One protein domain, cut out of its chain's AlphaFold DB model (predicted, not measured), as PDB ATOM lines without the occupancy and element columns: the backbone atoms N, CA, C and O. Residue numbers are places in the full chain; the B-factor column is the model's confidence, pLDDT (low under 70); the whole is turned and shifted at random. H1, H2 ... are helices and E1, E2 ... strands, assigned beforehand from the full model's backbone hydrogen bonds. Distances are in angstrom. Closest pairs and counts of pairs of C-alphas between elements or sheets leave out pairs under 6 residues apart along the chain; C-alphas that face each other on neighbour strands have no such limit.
ATOM      1  N   PRO A 216     509.709 404.515 348.728       95.88
ATOM      2  CA  PRO A 216     509.109 403.351 349.380       95.88
ATOM      3  C   PRO A 216     507.574 403.346 349.367       95.88
ATOM      4  O   PRO A 216     506.969 402.289 349.562       95.88
ATOM      5  N   GLY A 217     506.926 404.505 349.199       95.94
ATOM      6  CA  GLY A 217     505.465 404.633 349.172       95.94
ATOM      7  C   GLY A 217     504.771 404.207 350.472       95.94
ATOM      8  O   GLY A 217     503.556 403.979 350.487       95.94
ATOM      9  N   THR A 218     505.531 404.055 351.562       97.06
ATOM     10  CA  THR A 218     505.019 403.662 352.878       97.06
ATOM     11  C   THR A 218     504.131 404.765 353.452       97.06
ATOM     12  O   THR A 218     504.467 405.934 353.272       97.06
ATOM     13  N   PRO A 219     503.033 404.439 354.158       96.94
ATOM     14  CA  PRO A 219     502.185 405.455 354.779       96.94
ATOM     15  C   PRO A 219     502.961 406.366 355.743       96.94
ATOM     16  O   PRO A 219     503.806 405.872 356.492       96.94
ATOM     17  N   CYS A 220     502.654 407.660 355.736       97.25
ATOM     18  CA  CYS A 220     503.218 408.679 356.632       97.25
ATOM     19  C   CYS A 220     502.202 409.805 356.878       97.25
ATOM     20  O   CYS A 220     501.157 409.847 356.226       97.25
ATOM     21  N   GLU A 221     502.498 410.715 357.805       95.44
ATOM     22  CA  GLU A 221     501.676 411.901 358.050       95.44
ATOM     23  C   GLU A 221     502.289 413.128 357.364       95.44
ATOM     24  O   GLU A 221     503.494 413.344 357.428       95.44
ATOM     25  N   ASN A 222     501.471 413.993 356.754       89.44
ATOM     26  CA  ASN A 222     501.965 415.213 356.088       89.44
ATOM     27  C   ASN A 222     502.687 416.189 357.056       89.44
ATOM     28  O   ASN A 222     503.329 417.137 356.614       89.44
ATOM     29  N   SER A 223     502.567 415.985 358.373       92.88
ATOM     30  CA  SER A 223     503.319 416.707 359.407       92.88
ATOM     31  C   SER A 223     504.692 416.111 359.726       92.88
ATOM     32  O   SER A 223     505.446 416.731 360.482       92.88
ATOM     33  N   ASP A 224     505.013 414.927 359.204       94.69
ATOM     34  CA  ASP A 224     506.319 414.306 359.393       94.69
ATOM     35  C   ASP A 224     507.396 415.173 358.721       94.69
ATOM     36  O   ASP A 224     507.250 415.549 357.553       94.69
ATOM     37  N   PRO A 225     508.478 415.532 359.437       95.19
ATOM     38  CA  PRO A 225     509.535 416.341 358.856       95.19
ATOM     39  C   PRO A 225     510.247 415.558 357.753       95.19
ATOM     40  O   PRO A 225     510.476 414.353 357.878       95.19
ATOM     41  N   ALA A 226     510.658 416.264 356.700       96.88
ATOM     42  CA  ALA A 226     511.550 415.685 355.712       96.88
ATOM     43  C   ALA A 226     512.883 415.289 356.369       96.88
ATOM     44  O   ALA A 226     513.340 415.928 357.321       96.88
ATOM     45  N   THR A 227     513.492 414.217 355.872       97.50
ATOM     46  CA  THR A 227     514.726 413.646 356.423       97.50
ATOM     47  C   THR A 227     515.652 413.205 355.303       97.50
ATOM     48  O   THR A 227     515.204 412.609 354.326       97.50
ATOM     49  N   CYS A 228     516.948 413.475 355.444       97.94
ATOM     50  CA  CYS A 228     517.951 412.907 354.548       97.94
ATOM     51  C   CYS A 228     518.179 411.432 354.886       97.94
ATOM     52  O   CYS A 228     518.539 411.100 356.017       97.94
ATOM     53  N   GLU A 229     517.970 410.550 353.912       96.75
ATOM     54  CA  GLU A 229     518.367 409.144 354.033       96.75
ATOM     55  C   GLU A 229     519.881 408.996 353.888       96.75
ATOM     56  O   GLU A 229     520.528 408.268 354.644       96.75
ATOM     57  N   ASP A 230     520.435 409.746 352.941       96.50
ATOM     58  CA  ASP A 230     521.855 409.902 352.672       96.50
ATOM     59  C   ASP A 230     522.115 411.305 352.086       96.50
ATOM     60  O   ASP A 230     521.210 412.138 352.029       96.50
ATOM     61  N   ASP A 231     523.351 411.583 351.661       95.75
ATOM     62  CA  ASP A 231     523.738 412.892 351.113       95.75
ATOM     63  C   ASP A 231     523.066 413.209 349.758       95.75
ATOM     64  O   ASP A 231     523.188 414.321 349.256       95.75
ATOM     65  N   THR A 232     522.377 412.255 349.129       96.38
ATOM     66  CA  THR A 232     521.722 412.406 347.816       96.38
ATOM     67  C   THR A 232     520.200 412.361 347.927       96.38
ATOM     68  O   THR A 232     519.522 413.104 347.228       96.38
ATOM     69  N   ASN A 233     519.656 411.528 348.813       97.62
ATOM     70  CA  ASN A 233     518.236 411.202 348.867       97.62
ATOM     71  C   ASN A 233     517.516 411.899 350.029       97.62
ATOM     72  O   ASN A 233     517.815 411.665 351.205       97.62
ATOM     73  N   LEU A 234     516.506 412.702 349.691       97.81
ATOM     74  CA  LEU A 234     515.578 413.322 350.633       97.81
ATOM     75  C   LEU A 234     514.278 412.516 350.701       97.81
ATOM     76  O   LEU A 234     513.573 412.383 349.703       97.81
ATOM     77  N   ASN A 235     513.916 412.053 351.893       98.00
ATOM     78  CA  ASN A 235     512.623 411.439 352.161       98.00
ATOM     79  C   ASN A 235     511.642 412.481 352.707       98.00
ATOM     80  O   ASN A 235     511.928 413.150 353.701       98.00
ATOM     81  N   THR A 236     510.467 412.598 352.092       97.00
ATOM     82  CA  THR A 236     509.400 413.514 352.524       97.00
ATOM     83  C   THR A 236     508.023 412.868 352.394       97.00
ATOM     84  O   THR A 236     507.797 412.015 351.531       97.00
ATOM     85  N   CYS A 237     507.103 413.249 353.278       97.62
ATOM     86  CA  CYS A 237     505.730 412.775 353.223       97.62
ATOM     87  C   CYS A 237     504.905 413.646 352.276       97.62
ATOM     88  O   CYS A 237     504.769 414.850 352.486       97.62
ATOM     89  N   ILE A 238     504.350 413.033 351.234       95.56
ATOM     90  CA  ILE A 238     503.510 413.708 350.246       95.56
ATOM     91  C   ILE A 238     502.250 412.869 350.060       95.56
ATOM     92  O   ILE A 238     502.337 411.670 349.802       95.56
ATOM     93  N   TYR A 239     501.079 413.491 350.213       94.81
ATOM     94  CA  TYR A 239     499.774 412.830 350.055       94.81
ATOM     95  C   TYR A 239     499.670 411.523 350.866       94.81
ATOM     96  O   TYR A 239     499.251 410.482 350.351       94.81
ATOM     97  N   GLY A 240     500.156 411.552 352.113       95.06
ATOM     98  CA  GLY A 240     500.137 410.405 353.025       95.06
ATOM     99  C   GLY A 240     501.096 409.259 352.663       95.06
ATOM    100  O   GLY A 240     500.971 408.162 353.216       95.06
ATOM    101  N   LYS A 241     502.039 409.464 351.730       97.12
ATOM    102  CA  LYS A 241     503.039 408.466 351.313       97.12
ATOM    103  C   LYS A 241     504.465 409.010 351.360       97.12
ATOM    104  O   LYS A 241     504.750 410.127 350.928       97.12
ATOM    105  N   LEU A 242     505.378 408.184 351.867       97.56
ATOM    106  CA  LEU A 242     506.792 408.514 351.967       97.56
ATOM    107  C   LEU A 242     507.433 408.413 350.586       97.56
ATOM    108  O   LEU A 242     507.429 407.354 349.955       97.56
ATOM    109  N   SER A 243     507.970 409.539 350.153       97.50
ATOM    110  CA  SER A 243     508.484 409.782 348.812       97.50
ATOM    111  C   SER A 243     509.964 410.088 348.911       97.50
ATOM    112  O   SER A 243     510.368 410.789 349.839       97.50
ATOM    113  N   GLN A 244     510.750 409.581 347.972       97.50
ATOM    114  CA  GLN A 244     512.189 409.787 347.926       97.50
ATOM    115  C   GLN A 244     512.537 410.661 346.723       97.50
ATOM    116  O   GLN A 244     512.115 410.384 345.602       97.50
ATOM    117  N   PHE A 245     513.321 411.708 346.961       96.62
ATOM    118  CA  PHE A 245     513.810 412.620 345.936       96.62
ATOM    119  C   PHE A 245     515.328 412.552 345.870       96.62
ATOM    120  O   PHE A 245     516.003 412.762 346.876       96.62
ATOM    121  N   ASP A 246     515.856 412.313 344.674       96.81
ATOM    122  CA  ASP A 246     517.276 412.482 344.390       96.81
ATOM    123  C   ASP A 246     517.556 413.984 344.235       96.81
ATOM    124  O   ASP A 246     517.150 414.615 343.254       96.81
ATOM    125  N   CYS A 247     518.229 414.574 345.221       97.12
ATOM    126  CA  CYS A 247     518.539 415.996 345.237       97.12
ATOM    127  C   CYS A 247     519.462 416.412 344.092       97.12
ATOM    128  O   CYS A 247     519.368 417.550 343.634       97.12
ATOM    129  N   PHE A 248     520.315 415.517 343.587       95.69
ATOM    130  CA  PHE A 248     521.137 415.816 342.423       95.69
ATOM    131  C   PHE A 248     520.253 415.984 341.185       95.69
ATOM    132  O   PHE A 248     520.347 417.005 340.505       95.69
ATOM    133  N   VAL A 249     519.344 415.038 340.924       95.69
ATOM    134  CA  VAL A 249     518.387 415.131 339.804       95.69
ATOM    135  C   VAL A 249     517.461 416.336 339.972       95.69
ATOM    136  O   VAL A 249     517.266 417.104 339.030       95.69
ATOM    137  N   GLN A 250     516.940 416.561 341.180       95.19
ATOM    138  CA  GLN A 250     516.062 417.695 341.461       95.19
ATOM    139  C   GLN A 250     516.751 419.030 341.149       95.19
ATOM    140  O   GLN A 250     516.152 419.888 340.514       95.19
ATOM    141  N   CYS A 251     518.016 419.211 341.533       96.56
ATOM    142  CA  CYS A 251     518.734 420.463 341.295       96.56
ATOM    143  C   CYS A 251     519.244 420.620 339.850       96.56
ATOM    144  O   CYS A 251     519.304 421.742 339.349       96.56
ATOM    145  N   THR A 252     519.612 419.525 339.175       96.06
ATOM    146  CA  THR A 252     520.287 419.569 337.859       96.06
ATOM    147  C   THR A 252     519.341 419.397 336.669       96.06
ATOM    148  O   THR A 252     519.648 419.877 335.579       96.06
ATOM    149  N   GLU A 253     518.189 418.745 336.859       95.81
ATOM    150  CA  GLU A 253     517.220 418.470 335.789       95.81
ATOM    151  C   GLU A 253     515.886 419.204 335.978       95.81
ATOM    152  O   GLU A 253     515.289 419.628 334.988       95.81
ATOM    153  N   VAL A 254     515.416 419.369 337.221       93.62
ATOM    154  CA  VAL A 254     514.123 420.021 337.520       93.62
ATOM    155  C   VAL A 254     514.303 421.505 337.838       93.62
ATOM    156  O   VAL A 254     513.590 422.350 337.300       93.62
ATOM    157  N   GLY A 255     515.282 421.814 338.685       92.56
ATOM    158  CA  GLY A 255     515.587 423.155 339.161       92.56
ATOM    159  C   GLY A 255     514.740 423.614 340.346       92.56
ATOM    160  O   GLY A 255     513.953 422.862 340.930       92.56
ATOM    161  N   ASP A 256     514.940 424.875 340.721       90.44
ATOM    162  CA  ASP A 256     514.154 425.551 341.754       90.44
ATOM    163  C   ASP A 256     512.780 426.029 341.237       90.44
ATOM    164  O   ASP A 256     512.383 425.789 340.098       90.44
ATOM    165  N   ALA A 257     512.030 426.760 342.069       87.81
ATOM    166  CA  ALA A 257     510.729 427.321 341.686       87.81
ATOM    167  C   ALA A 257     510.798 428.325 340.512       87.81
ATOM    168  O   ALA A 257     509.769 428.639 339.915       87.81
ATOM    169  N   MET A 258     511.985 428.846 340.188       90.56
ATOM    170  CA  MET A 258     512.239 429.701 339.026       90.56
ATOM    171  C   MET A 258     512.796 428.910 337.828       90.56
ATOM    172  O   MET A 258     513.169 429.521 336.828       90.56
ATOM    173  N   MET A 259     512.811 427.572 337.908       90.94
ATOM    174  CA  MET A 259     513.411 426.651 336.935       90.94
ATOM    175  C   MET A 259     514.915 426.892 336.730       90.94
ATOM    176  O   MET A 259     515.460 426.629 335.656       90.94
ATOM    177  N   THR A 260     515.599 427.416 337.748       95.56
ATOM    178  CA  THR A 260     517.056 427.558 337.733       95.56
ATOM    179  C   THR A 260     517.674 426.192 337.977       95.56
ATOM    180  O   THR A 260     517.403 425.568 339.003       95.56
ATOM    181  N   LEU A 261     518.487 425.730 337.028       95.94
ATOM    182  CA  LEU A 261     519.269 424.504 337.158       95.94
ATOM    183  C   LEU A 261     520.624 424.819 337.787       95.94
ATOM    184  O   LEU A 261     521.194 425.878 337.525       95.94
ATOM    185  N   TYR A 262     521.135 423.869 338.559       96.31
ATOM    186  CA  TYR A 262     522.408 423.966 339.264       96.31
ATOM    187  C   TYR A 262     523.339 422.830 338.852       96.31
ATOM    188  O   TYR A 262     522.890 421.779 338.396       96.31
ATOM    189  N   ASP A 263     524.640 423.024 339.052       95.75
ATOM    190  CA  ASP A 263     525.640 421.995 338.744       95.75
ATOM    191  C   ASP A 263     525.607 420.815 339.732       95.75
ATOM    192  O   ASP A 263     526.051 419.708 339.405       95.75
ATOM    193  N   HIS A 264     525.122 421.045 340.956       95.62
ATOM    194  CA  HIS A 264     525.084 420.041 342.008       95.62
ATOM    195  C   HIS A 264     523.852 420.179 342.909       95.62
ATOM    196  O   HIS A 264     523.271 421.256 343.061       95.62
ATOM    197  N   GLY A 265     523.481 419.066 343.538       95.94
ATOM    198  CA  GLY A 265     522.414 418.995 344.523       95.94
ATOM    199  C   GLY A 265     522.694 417.892 345.530       95.94
ATOM    200  O   GLY A 265     523.106 416.798 345.147       95.94
ATOM    201  N   PHE A 266     522.490 418.187 346.808       96.75
ATOM    202  CA  PHE A 266     522.695 417.239 347.900       96.75
ATOM    203  C   PHE A 266     521.633 417.438 348.979       96.75
ATOM    204  O   PHE A 266     521.060 418.520 349.115       96.75
ATOM    205  N   CYS A 267     521.352 416.392 349.744       97.62
ATOM    206  CA  CYS A 267     520.458 416.484 350.885       97.62
ATOM    207  C   CYS A 267     521.214 417.048 352.091       97.62
ATOM    208  O   CYS A 267     522.277 416.548 352.463       97.62
ATOM    209  N   GLY A 268     520.672 418.088 352.718       96.19
ATOM    210  CA  GLY A 268     521.260 418.677 353.915       96.19
ATOM    211  C   GLY A 268     520.245 419.448 354.746       96.19
ATOM    212  O   GLY A 268     519.094 419.613 354.353       96.19
ATOM    213  N   ASP A 269     520.679 419.928 355.909       95.50
ATOM    214  CA  ASP A 269     519.831 420.724 356.795       95.50
ATOM    215  C   ASP A 269     519.967 422.220 356.485       95.50
ATOM    216  O   ASP A 269     521.041 422.802 356.666       95.50
ATOM    217  N   ASP A 270     518.862 422.863 356.106       92.12
ATOM    218  CA  ASP A 270     518.734 424.321 356.076       92.12
ATOM    219  C   ASP A 270     517.791 424.780 357.187       92.12
ATOM    220  O   ASP A 270     516.684 424.272 357.349       92.12
ATOM    221  N   MET A 271     518.263 425.709 358.019       90.50
ATOM    222  CA  MET A 271     517.526 426.248 359.172       90.50
ATOM    223  C   MET A 271     516.889 425.197 360.114       90.50
ATOM    224  O   MET A 271     515.931 425.499 360.826       90.50
ATOM    225  N   GLY A 272     517.458 423.989 360.186       91.88
ATOM    226  CA  GLY A 272     516.964 422.894 361.034       91.88
ATOM    227  C   GLY A 272     515.903 422.004 360.383       91.88
ATOM    228  O   GLY A 272     515.285 421.203 361.083       91.88
ATOM    229  N   THR A 273     515.697 422.134 359.073       95.00
ATOM    230  CA  THR A 273     514.860 421.253 358.253       95.00
ATOM    231  C   THR A 273     515.692 420.634 357.138       95.00
ATOM    232  O   THR A 273     516.432 421.351 356.467       95.00
ATOM    233  N   SER A 274     515.569 419.322 356.928       97.31
ATOM    234  CA  SER A 274     516.248 418.657 355.817       97.31
ATOM    235  C   SER A 274     515.580 419.020 354.488       97.31
ATOM    236  O   SER A 274     514.356 418.981 354.370       97.31
ATOM    237  N   ALA A 275     516.381 419.386 353.492       96.25
ATOM    238  CA  ALA A 275     515.940 419.788 352.162       96.25
ATOM    239  C   ALA A 275     517.014 419.461 351.112       96.25
ATOM    240  O   ALA A 275     518.169 419.189 351.445       96.25
ATOM    241  N   CYS A 276     516.641 419.523 349.832       97.00
ATOM    242  CA  CYS A 276     517.620 419.506 348.751       97.00
ATOM    243  C   CYS A 276     518.284 420.879 348.635       97.00
ATOM    244  O   CYS A 276     517.619 421.883 348.378       97.00
ATOM    245  N   LEU A 277     519.597 420.909 348.833       96.25
ATOM    246  CA  LEU A 277     520.429 422.096 348.726       96.25
ATOM    247  C   LEU A 277     521.100 422.093 347.354       96.25
ATOM    248  O   LEU A 277     521.936 421.234 347.064       96.25
ATOM    249  N   CYS A 278     520.709 423.047 346.512       96.94
ATOM    250  CA  CYS A 278     521.257 423.222 345.173       96.94
ATOM    251  C   CYS A 278     522.359 424.285 345.177       96.94
ATOM    252  O   CYS A 278     522.208 425.330 345.817       96.94
ATOM    253  N   CYS A 279     523.464 424.027 344.482       96.06
ATOM    254  CA  CYS A 279     524.594 424.951 344.416       96.06
ATOM    255  C   CYS A 279     525.390 424.795 343.120       96.06
ATOM    256  O   CYS A 279     525.440 423.715 342.526       96.06
ATOM    257  N   ASP A 280     526.046 425.881 342.713       96.00
ATOM    258  CA  ASP A 280     526.936 425.879 341.556       96.00
ATOM    259  C   ASP A 280     528.360 425.477 341.944       96.00
ATOM    260  O   ASP A 280     528.846 425.719 343.061       96.00
ATOM    261  N   MET A 281     529.077 424.871 340.996       93.25
ATOM    262  CA  MET A 281     530.436 424.415 341.248       93.25
ATOM    263  C   MET A 281     531.355 425.596 341.607       93.25
ATOM    264  O   MET A 281     531.561 426.528 340.830       93.25
ATOM    265  N   GLY A 282     531.986 425.515 342.782       90.44
ATOM    266  CA  GLY A 282     532.920 426.528 343.284       90.44
ATOM    267  C   GLY A 282     532.315 427.522 344.276       90.44
ATOM    268  O   GLY A 282     533.053 428.361 344.806       90.44
ATOM    269  N   GLU A 283     531.022 427.414 344.581       93.56
ATOM    270  CA  GLU A 283     530.415 428.184 345.662       93.56
ATOM    271  C   GLU A 283     530.840 427.666 347.052       93.56
ATOM    272  O   GLU A 283     530.954 426.454 347.273       93.56
TER     273      GLU A 283
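This is residues 216 to 283 of the 288 residues of an uncharacterized protein of Nannocystis exedens (UniProt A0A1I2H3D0). Two antiparallel two-stranded hairpins, E1 with E2 and E3 with E4, follow one another along an elongated body, and the short helix H1 packs on the E3 and E4 hairpin. Residues 216 to 232 have no named element, and residues 227 to 228 pair antiparallel with residues 234 to 235 of E1. The printed part has 68 residues, with named elements in the order E1, E2, H1, E3, E4, of mixed class. It is compact, with a radius of gyration of the C-alphas of 12.2 A, and spans 38 by 22 by 19 A.

Start at E3, residues 264 to 270, and E4, residues 273 to 279, an antiparallel hairpin at 149 degrees; N 268 and O 275 are within hydrogen-bond range at 3.0 A. Go next to H1, residues 247 to 254, where the closest C-alphas of H1 and E3, those of Phe 248 and Gly 265, are 4.0 A apart. In H1 every O i to N i+4 pair is within hydrogen-bond range. Then find E1, residues 233 to 238, and E2, residues 241 to 246, a hairpin too, at 149 degrees, with N 236 and O 243 at 2.9 A. The closest C-alphas of E1 and E3, those of Leu 234 and Cys 267, are 5.8 A apart. E2 and E3 are only just apart, closest 8.0 A.

Find C-alpha 233 at (518.236, 411.202, 348.867), where E1 begins its 15.0 A; E2 covers 16.3 A and H1 9.8 A. E3 covers 16.0 A, and E4 17.3 A, ending at C-alpha 279, (524.594, 424.951, 344.416).

Look at the C-alphas of Pro 219 and Gly 282, the two farthest apart, at 39.0 A. The printed part has no cut, no link is long, and no printed residue is under 70 in pLDDT.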